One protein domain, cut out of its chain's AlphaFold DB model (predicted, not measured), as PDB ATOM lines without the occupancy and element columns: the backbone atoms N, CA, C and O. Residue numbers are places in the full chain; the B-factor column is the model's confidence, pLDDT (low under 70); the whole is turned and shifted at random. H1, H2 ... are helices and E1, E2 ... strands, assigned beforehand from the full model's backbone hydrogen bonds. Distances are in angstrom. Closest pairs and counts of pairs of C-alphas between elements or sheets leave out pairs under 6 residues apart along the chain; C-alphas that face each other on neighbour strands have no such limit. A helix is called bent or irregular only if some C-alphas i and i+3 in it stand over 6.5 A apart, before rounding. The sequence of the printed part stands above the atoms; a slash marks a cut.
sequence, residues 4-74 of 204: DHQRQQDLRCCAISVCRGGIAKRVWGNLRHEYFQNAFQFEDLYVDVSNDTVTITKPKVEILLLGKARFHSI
ATOM      1  N   ASP A   4     131.166 134.432  98.869       67.81
ATOM      2  CA  ASP A   4     129.875 134.297  98.197       67.81
ATOM      3  C   ASP A   4     128.786 133.716  99.103       67.81
ATOM      4  O   ASP A   4     127.619 134.084  98.970       67.81
ATOM      5  N   HIS A   5     129.153 132.872 100.073       72.25
ATOM      6  CA  HIS A   5     128.190 132.300 101.013       72.25
ATOM      7  C   HIS A   5     127.680 133.360 101.997       72.25
ATOM      8  O   HIS A   5     126.474 133.470 102.211       72.25
ATOM      9  N   GLN A   6     128.584 134.208 102.504       75.00
ATOM     10  CA  GLN A   6     128.217 135.354 103.339       75.00
ATOM     11  C   GLN A   6     127.309 136.328 102.576       75.00
ATOM     12  O   GLN A   6     126.264 136.720 103.081       75.00
ATOM     13  N   ARG A   7     127.640 136.646 101.317       72.88
ATOM     14  CA  ARG A   7     126.825 137.547 100.489       72.88
ATOM     15  C   ARG A   7     125.413 137.003 100.244       72.88
ATOM     16  O   ARG A   7     124.446 137.757 100.292       72.88
ATOM     17  N   GLN A   8     125.272 135.701  99.987       75.31
ATOM     18  CA  GLN A   8     123.960 135.062  99.837       75.31
ATOM     19  C   GLN A   8     123.137 135.122 101.127       75.31
ATOM     20  O   GLN A   8     121.918 135.296 101.070       75.31
ATOM     21  N   GLN A   9     123.790 134.984 102.278       78.50
ATOM     22  CA  GLN A   9     123.148 135.118 103.578       78.50
ATOM     23  C   GLN A   9     122.697 136.563 103.832       78.50
ATOM     24  O   GLN A   9     121.545 136.771 104.203       78.50
ATOM     25  N   ASP A  10     123.536 137.550 103.522       79.00
ATOM     26  CA  ASP A  10     123.206 138.971 103.677       79.00
ATOM     27  C   ASP A  10     122.037 139.389 102.765       79.00
ATOM     28  O   ASP A  10     121.111 140.069 103.203       79.00
ATOM     29  N   LEU A  11     122.003 138.906 101.515       78.94
ATOM     30  CA  LEU A  11     120.872 139.122 100.602       78.94
ATOM     31  C   LEU A  11     119.567 138.519 101.138       78.94
ATOM     32  O   LEU A  11     118.506 139.137 101.025       78.94
ATOM     33  N   ARG A  12     119.630 137.326 101.744       79.44
ATOM     34  CA  ARG A  12     118.469 136.714 102.407       79.44
ATOM     35  C   ARG A  12     118.016 137.544 103.605       79.44
ATOM     36  O   ARG A  12     116.813 137.713 103.781       79.44
ATOM     37  N   CYS A  13     118.943 138.092 104.389       78.12
ATOM     38  CA  CYS A  13     118.622 138.998 105.491       78.12
ATOM     39  C   CYS A  13     117.901 140.262 104.999       78.12
ATOM     40  O   CYS A  13     116.864 140.606 105.564       78.12
ATOM     41  N   CYS A  14     118.364 140.889 103.911       80.19
ATOM     42  CA  CYS A  14     117.672 142.029 103.299       80.19
ATOM     43  C   CYS A  14     116.239 141.671 102.872       80.19
ATOM     44  O   CYS A  14     115.300 142.397 103.194       80.19
ATOM     45  N   ALA A  15     116.051 140.533 102.190       77.50
ATOM     46  CA  ALA A  15     114.730 140.084 101.749       77.50
ATOM     47  C   ALA A  15     113.784 139.810 102.932       77.50
ATOM     48  O   ALA A  15     112.633 140.241 102.921       77.50
ATOM     49  N   ILE A  16     114.278 139.143 103.980       79.25
ATOM     50  CA  ILE A  16     113.501 138.855 105.192       79.25
ATOM     51  C   ILE A  16     113.116 140.146 105.923       79.25
ATOM     52  O   ILE A  16     111.971 140.251 106.360       79.25
ATOM     53  N   SER A  17     114.032 141.113 106.047       79.06
ATOM     54  CA  SER A  17     113.759 142.411 106.679       79.06
ATOM     55  C   SER A  17     112.597 143.114 105.976       79.06
ATOM     56  O   SER A  17     111.594 143.410 106.623       79.06
ATOM     57  N   VAL A  18     112.643 143.257 104.645       80.31
ATOM     58  CA  VAL A  18     111.556 143.898 103.884       80.31
ATOM     59  C   VAL A  18     110.236 143.135 104.032       80.31
ATOM     60  O   VAL A  18     109.203 143.745 104.301       80.31
ATOM     61  N   CYS A  19     110.249 141.800 103.942       80.25
ATOM     62  CA  CYS A  19     109.045 140.984 104.146       80.25
ATOM     63  C   CYS A  19     108.453 141.104 105.561       80.25
ATOM     64  O   CYS A  19     107.281 140.793 105.757       80.25
ATOM     65  N   ARG A  20     109.242 141.544 106.547       85.12
ATOM     66  CA  ARG A  20     108.818 141.775 107.935       85.12
ATOM     67  C   ARG A  20     108.517 143.247 108.243       85.12
ATOM     68  O   ARG A  20     108.338 143.589 109.407       85.12
ATOM     69  N   GLY A  21     108.434 144.105 107.224       83.25
ATOM     70  CA  GLY A  21     108.127 145.533 107.372       83.25
ATOM     71  C   GLY A  21     109.351 146.442 107.525       83.25
ATOM     72  O   GLY A  21     109.191 147.629 107.803       83.25
ATOM     73  N   GLY A  22     110.561 145.915 107.339       82.44
ATOM     74  CA  GLY A  22     111.793 146.697 107.291       82.44
ATOM     75  C   GLY A  22     111.817 147.666 106.106       82.44
ATOM     76  O   GLY A  22     111.286 147.387 105.027       82.44
ATOM     77  N   ILE A  23     112.431 148.833 106.308       84.12
ATOM     78  CA  ILE A  23     112.473 149.902 105.304       84.12
ATOM     79  C   ILE A  23     113.700 149.725 104.409       84.12
ATOM     80  O   ILE A  23     114.842 149.784 104.871       84.12
ATOM     81  N   ALA A  24     113.443 149.611 103.108       87.44
ATOM     82  CA  ALA A  24     114.445 149.756 102.065       87.44
ATOM     83  C   ALA A  24     114.295 151.129 101.402       87.44
ATOM     84  O   ALA A  24     113.201 151.501 100.971       87.44
ATOM     85  N   LYS A  25     115.384 151.891 101.290       88.56
ATOM     86  CA  LYS A  25     115.373 153.186 100.597       88.56
ATOM     87  C   LYS A  25     116.589 153.362  99.707       88.56
ATOM     88  O   LYS A  25     117.689 152.929 100.041       88.56
ATOM     89  N   ARG A  26     116.402 154.062  98.590       89.44
ATOM     90  CA  ARG A  26     117.518 154.553  97.782       89.44
ATOM     91  C   ARG A  26     118.215 155.683  98.535       89.44
ATOM     92  O   ARG A  26     117.557 156.608  99.012       89.44
ATOM     93  N   VAL A  27     119.536 155.625  98.607       88.88
ATOM     94  CA  VAL A  27     120.382 156.663  99.193       88.88
ATOM     95  C   VAL A  27     121.348 157.198  98.146       88.88
ATOM     96  O   VAL A  27     121.837 156.463  97.292       88.88
ATOM     97  N   TRP A  28     121.609 158.499  98.222       89.69
ATOM     98  CA  TRP A  28     122.626 159.172  97.428       89.69
ATOM     99  C   TRP A  28     123.503 159.999  98.359       89.69
ATOM    100  O   TRP A  28     122.986 160.673  99.258       89.69
ATOM    101  N   GLY A  29     124.817 159.920  98.192       91.12
ATOM    102  CA  GLY A  29     125.725 160.504  99.166       91.12
ATOM    103  C   GLY A  29     127.189 160.426  98.784       91.12
ATOM    104  O   GLY A  29     127.558 160.086  97.663       91.12
ATOM    105  N   ASN A  30     128.008 160.779  99.761       92.25
ATOM    106  CA  ASN A  30     129.451 160.795  99.685       92.25
ATOM    107  C   ASN A  30     129.997 159.452 100.183       92.25
ATOM    108  O   ASN A  30     129.983 159.178 101.386       92.25
ATOM    109  N   LEU A  31     130.514 158.631  99.275       92.75
ATOM    110  CA  LEU A  31     131.225 157.414  99.639       92.75
ATOM    111  C   LEU A  31     132.708 157.739  99.836       92.75
ATOM    112  O   LEU A  31     133.410 158.100  98.889       92.75
ATOM    113  N   ARG A  32     133.186 157.582 101.079       92.69
ATOM    114  CA  ARG A  32     134.611 157.645 101.455       92.69
ATOM    115  C   ARG A  32     135.320 158.960 101.087       92.69
ATOM    116  O   ARG A  32     136.542 158.981 101.009       92.69
ATOM    117  N   HIS A  33     134.584 160.062 100.929       91.44
ATOM    118  CA  HIS A  33     135.116 161.356 100.470       91.44
ATOM    119  C   HIS A  33     135.735 161.277  99.077       91.44
ATOM    120  O   HIS A  33     136.704 161.981  98.810       91.44
ATOM    121  N   GLU A  34     135.234 160.393  98.218       91.19
ATOM    122  CA  GLU A  34     135.815 160.121  96.898       91.19
ATOM    123  C   GLU A  34     134.783 160.080  95.787       91.19
ATOM    124  O   GLU A  34     135.067 160.561  94.695       91.19
ATOM    125  N   TYR A  35     133.593 159.555  96.070       90.38
ATOM    126  CA  TYR A  35     132.599 159.277  95.043       90.38
ATOM    127  C   TYR A  35     131.234 159.844  95.423       90.38
ATOM    128  O   TYR A  35     130.792 159.716  96.570       90.38
ATOM    129  N   PHE A  36     130.533 160.412  94.439       90.69
ATOM    130  CA  PHE A  36     129.076 160.495  94.507       90.69
ATOM    131  C   PHE A  36     128.513 159.105  94.239       90.69
ATOM    132  O   PHE A  36     128.712 158.550  93.161       90.69
ATOM    133  N   GLN A  37     127.795 158.555  95.209       89.06
ATOM    134  CA  GLN A  37     127.356 157.171  95.165       89.06
ATOM    135  C   GLN A  37     125.840 157.074  95.276       89.06
ATOM    136  O   GLN A  37     125.245 157.664  96.178       89.06
ATOM    137  N   ASN A  38     125.237 156.278  94.390       88.81
ATOM    138  CA  ASN A  38     123.878 155.767  94.549       88.81
ATOM    139  C   ASN A  38     123.951 154.367  95.161       88.81
ATOM    140  O   ASN A  38     124.720 153.532  94.699       88.81
ATOM    141  N   ALA A  39     123.148 154.107  96.184       90.44
ATOM    142  CA  ALA A  39     123.064 152.797  96.820       90.44
ATOM    143  C   ALA A  39     121.658 152.570  97.385       90.44
ATOM    144  O   ALA A  39     120.797 153.454  97.350       90.44
ATOM    145  N   PHE A  40     121.432 151.387  97.937       90.88
ATOM    146  CA  PHE A  40     120.285 151.099  98.782       90.88
ATOM    147  C   PHE A  40     120.718 151.015 100.241       90.88
ATOM    148  O   PHE A  40     121.809 150.549 100.563       90.88
ATOM    149  N   GLN A  41     119.838 151.465 101.126       90.38
ATOM    150  CA  GLN A  41     119.932 151.223 102.553       90.38
ATOM    151  C   GLN A  41     118.784 150.299 102.960       90.38
ATOM    152  O   GLN A  41     117.621 150.648 102.749       90.38
ATOM    153  N   PHE A  42     119.126 149.155 103.548       90.06
ATOM    154  CA  PHE A  42     118.205 148.212 104.180       90.06
ATOM    155  C   PHE A  42     118.514 148.208 105.673       90.06
ATOM    156  O   PHE A  42     119.505 147.609 106.081       90.06
ATOM    157  N   GLU A  43     117.718 148.918 106.473       85.12
ATOM    158  CA  GLU A  43     118.033 149.153 107.893       85.12
ATOM    159  C   GLU A  43     119.481 149.672 108.066       85.12
ATOM    160  O   GLU A  43     119.812 150.748 107.560       85.12
ATOM    161  N   ASP A  44     120.353 148.905 108.722       86.38
ATOM    162  CA  ASP A  44     121.761 149.246 108.954       86.38
ATOM    163  C   ASP A  44     122.708 148.735 107.861       86.38
ATOM    164  O   ASP A  44     123.926 148.894 107.974       86.38
ATOM    165  N   LEU A  45     122.188 148.125 106.796       89.19
ATOM    166  CA  LEU A  45     122.973 147.624 105.673       89.19
ATOM    167  C   LEU A  45     123.011 148.639 104.531       89.19
ATOM    168  O   LEU A  45     121.988 149.097 104.027       89.19
ATOM    169  N   TYR A  46     124.225 148.944 104.095       91.44
ATOM    170  CA  TYR A  46     124.540 149.572 102.824       91.44
ATOM    171  C   TYR A  46     124.643 148.493 101.745       91.44
ATOM    172  O   TYR A  46     125.357 147.506 101.931       91.44
ATOM    173  N   VAL A  47     123.953 148.696 100.625       90.31
ATOM    174  CA  VAL A  47     123.930 147.771  99.490       90.31
ATOM    175  C   VAL A  47     124.195 148.540  98.196       90.31
ATOM    176  O   VAL A  47     123.359 149.327  97.751       90.31
ATOM    177  N   ASP A  48     125.341 148.286  97.572       89.00
ATOM    178  CA  ASP A  48     125.704 148.807  96.252       89.00
ATOM    179  C   ASP A  48     125.582 147.698  95.208       89.00
ATOM    180  O   ASP A  48     126.263 146.679  95.295       89.00
ATOM    181  N   VAL A  49     124.699 147.899  94.231       80.69
ATOM    182  CA  VAL A  49     124.350 146.920  93.190       80.69
ATOM    183  C   VAL A  49     125.102 147.136  91.872       80.69
ATOM    184  O   VAL A  49     124.760 146.511  90.871       80.69
ATOM    185  N   SER A  50     126.098 148.028  91.832       69.94
ATOM    186  CA  SER A  50     126.819 148.378  90.595       69.94
ATOM    187  C   SER A  50     128.343 148.364  90.740       69.94
ATOM    188  O   SER A  50     129.049 149.029  89.982       69.94
ATOM    189  N   ASN A  51     128.879 147.599  91.688       62.16
ATOM    190  CA  ASN A  51     130.298 147.654  92.049       62.16
ATOM    191  C   ASN A  51     131.254 147.040  90.990       62.16
ATOM    192  O   ASN A  51     132.447 147.346  90.994       62.16
ATOM    193  N   ASP A  52     130.760 146.245  90.031       57.62
ATOM    194  CA  ASP A  52     131.544 145.693  88.909       57.62
ATOM    195  C   ASP A  52     131.622 146.619  87.678       57.62
ATOM    196  O   ASP A  52     132.485 146.428  86.820       57.62
ATOM    197  N   THR A  53     130.792 147.666  87.610       56.16
ATOM    198  CA  THR A  53     130.729 148.601  86.463       56.16
ATOM    199  C   THR A  53     132.003 149.425  86.253       56.16
ATOM    200  O   THR A  53     132.251 149.911  85.153       56.16
ATOM    201  N   VAL A  54     132.841 149.544  87.287       60.34
ATOM    202  CA  VAL A  54     134.134 150.255  87.248       60.34
ATOM    203  C   VAL A  54     135.315 149.277  87.262       60.34
ATOM    204  O   VAL A  54     136.425 149.600  86.847       60.34
ATOM    205  N   THR A  55     135.116 148.059  87.766       66.94
ATOM    206  CA  THR A  55     136.168 147.047  87.877       66.94
ATOM    207  C   THR A  55     135.531 145.668  87.782       66.94
ATOM    208  O   THR A  55     134.962 145.183  88.753       66.94
ATOM    209  N   ILE A  56     135.679 145.013  86.629       72.50
ATOM    210  CA  ILE A  56     135.026 143.728  86.305       72.50
ATOM    211  C   ILE A  56     135.341 142.626  87.338       72.50
ATOM    212  O   ILE A  56     134.558 141.701  87.528       72.50
ATOM    213  N   THR A  57     136.481 142.723  88.029       74.44
ATOM    214  CA  THR A  57     136.907 141.755  89.052       74.44
ATOM    215  C   THR A  57     136.284 141.983  90.432       74.44
ATOM    216  O   THR A  57     136.446 141.139  91.316       74.44
ATOM    217  N   LYS A  58     135.586 143.102  90.658       70.62
ATOM    218  CA  LYS A  58     134.923 143.375  91.937       70.62
ATOM    219  C   LYS A  58     133.616 142.586  92.066       70.62
ATOM    220  O   LYS A  58     132.968 142.274  91.068       70.62
ATOM    221  N   PRO A  59     133.182 142.284  93.304       70.56
ATOM    222  CA  PRO A  59     131.848 141.756  93.551       70.56
ATOM    223  C   PRO A  59     130.767 142.626  92.914       70.56
ATOM    224  O   PRO A  59     130.738 143.823  93.180       70.56
ATOM    225  N   LYS A  60     129.838 142.019  92.168       76.19
ATOM    226  CA  LYS A  60     128.702 142.722  91.540       76.19
ATOM    227  C   LYS A  60     127.832 143.483  92.543       76.19
ATOM    228  O   LYS A  60     127.268 144.521  92.224       76.19
ATOM    229  N   VAL A  61     127.740 142.945  93.760       83.12
ATOM    230  CA  VAL A  61     127.018 143.553  94.878       83.12
ATOM    231  C   VAL A  61     127.951 143.655  96.081       83.12
ATOM    232  O   VAL A  61     128.504 142.642  96.526       83.12
ATOM    233  N   GLU A  62     128.118 144.865  96.613       86.00
ATOM    234  CA  GLU A  62     128.770 145.121  97.900       86.00
ATOM    235  C   GLU A  62     127.691 145.296  98.974       86.00
ATOM    236  O   GLU A  62     126.790 146.120  98.824       86.00
ATOM    237  N   ILE A  63     127.781 144.514 100.054       88.94
ATOM    238  CA  ILE A  63     126.903 144.630 101.223       88.94
ATOM    239  C   ILE A  63     127.780 144.845 102.448       88.94
ATOM    240  O   ILE A  63     128.687 144.056 102.715       88.94
ATOM    241  N   LEU A  64     127.536 145.928 103.179       89.75
ATOM    242  CA  LEU A  64     128.290 146.307 104.370       89.75
ATOM    243  C   LEU A  64     127.343 146.867 105.426       89.75
ATOM    244  O   LEU A  64     126.323 147.457 105.096       89.75
ATOM    245  N   LEU A  65     127.724 146.793 106.702       89.31
ATOM    246  CA  LEU A  65     127.121 147.677 107.704       89.31
ATOM    247  C   LEU A  65     127.381 149.137 107.302       89.31
ATOM    248  O   LEU A  65     128.504 149.479 106.925       89.31
ATOM    249  N   LEU A  66     126.383 150.008 107.428       87.44
ATOM    250  CA  LEU A  66     126.434 151.404 106.990       87.44
ATOM    251  C   LEU A  66     127.624 152.153 107.608       87.44
ATOM    252  O   LEU A  66     128.360 152.848 106.906       87.44
ATOM    253  N   GLY A  67     127.887 151.927 108.900       86.25
ATOM    254  CA  GLY A  67     129.051 152.490 109.593       86.25
ATOM    255  C   GLY A  67     130.399 152.020 109.029       86.25
ATOM    256  O   GLY A  67     131.376 152.764 109.064       86.25
ATOM    257  N   LYS A  68     130.460 150.814 108.446       92.12
ATOM    258  CA  LYS A  68     131.661 150.274 107.781       92.12
ATOM    259  C   LYS A  68     131.792 150.739 106.330       92.12
ATOM    260  O   LYS A  68     132.912 150.837 105.833       92.12
ATOM    261  N   ALA A  69     130.685 151.070 105.664       90.88
ATOM    262  CA  ALA A  69     130.700 151.581 104.294       90.88
ATOM    263  C   ALA A  69     131.410 152.946 104.179       90.88
ATOM    264  O   ALA A  69     131.959 153.262 103.120       90.88
ATOM    265  N   ARG A  70     131.454 153.724 105.279       93.00
ATOM    266  CA  ARG A  70     131.918 155.129 105.311       93.00
ATOM    267  C   ARG A  70     131.155 155.980 104.292       93.00
ATOM    268  O   ARG A  70     131.733 156.726 103.500       93.00
ATOM    269  N   PHE A  71     129.842 155.783 104.291       92.12
ATOM    270  CA  PHE A  71     128.896 156.526 103.480       92.12
ATOM    271  C   PHE A  71     128.361 157.705 104.297       92.12
ATOM    272  O   PHE A  71     127.799 157.521 105.376       92.12
ATOM    273  N   HIS A  72     128.543 158.917 103.785       91.62
ATOM    274  CA  HIS A  72     128.180 160.160 104.453       91.62
ATOM    275  C   HIS A  72     127.092 160.897 103.669       91.62
ATOM    276  O   HIS A  72     127.076 160.907 102.437       91.62
ATOM    277  N   SER A  73     126.177 161.556 104.383       88.75
ATOM    278  CA  SER A  73     125.186 162.428 103.750       88.75
ATOM    279  C   SER A  73     125.865 163.672 103.174       88.75
ATOM    280  O   SER A  73     126.720 164.275 103.819       88.75
ATOM    281  N   ILE A  74     125.450 164.086 101.978       92.00
ATOM    282  CA  ILE A  74     125.809 165.392 101.419       92.00
ATOM    283  C   ILE A  74     124.787 166.398 101.953       92.00
ATOM    284  O   ILE A  74     123.658 166.480 101.467       92.00
TER     285      ILE A  74
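Overview. This is residues 4 to 74 of the 204 residues of an uncharacterized protein of Thalassospira xiamenensis (UniProt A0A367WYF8). A strongly twisted sheet, built on the long bent hairpin of E1 and E2 and continued by short E3 and E4, has helix H1 slantwise over one face, in two layers. Short helix H2 is beside the strands. The 71 printed residues run H1, E1, E2, E3, E4, H2; the sheet, in order E1 E2 E3 E4, is a meander, each strand the antiparallel neighbour of the one before. The class is mixed, the whole compact, with radius of gyration of the C-alphas 12.2 A and spans of 34 by 29 by 17 A.

Along the chain. E1 is residues 24 to 31, 18.6 A; E2 35 to 42, 20.3 A; E3 45 to 48; E4 62 to 65. H1, residues 4 to 19, 22.7 A, begins at C-alpha 4 (129.875, 134.297, 98.197); H2, residues 66 to 69, ends at C-alpha 69 (130.700, 151.581, 104.294).

Arrangement. Within hydrogen-bond range are N 27 and O 39 between E1 and E2, 2.8 A, N 40 and O 47 between E2 and E3, 2.8 A, and N 46 and O 64 between E3 and E4, 2.8 A. H1 is on the sheet at height 9.8 A; its closest C-alphas to E2, Cys 14 and Phe 42, are 6.3 A apart. H2 is on the sheet, over none of its strands; its closest C-alphas to E3, Leu 66 and Tyr 46, are 4.9 A apart. In H1 every O i to N i+4 pair is within range; H2 is too short for one.

Size, cuts and confidence. The printed part has no cut. The link E3 to E4, residues 49 to 61, is long. Residues 4 and 50 to 55 have pLDDT under 70.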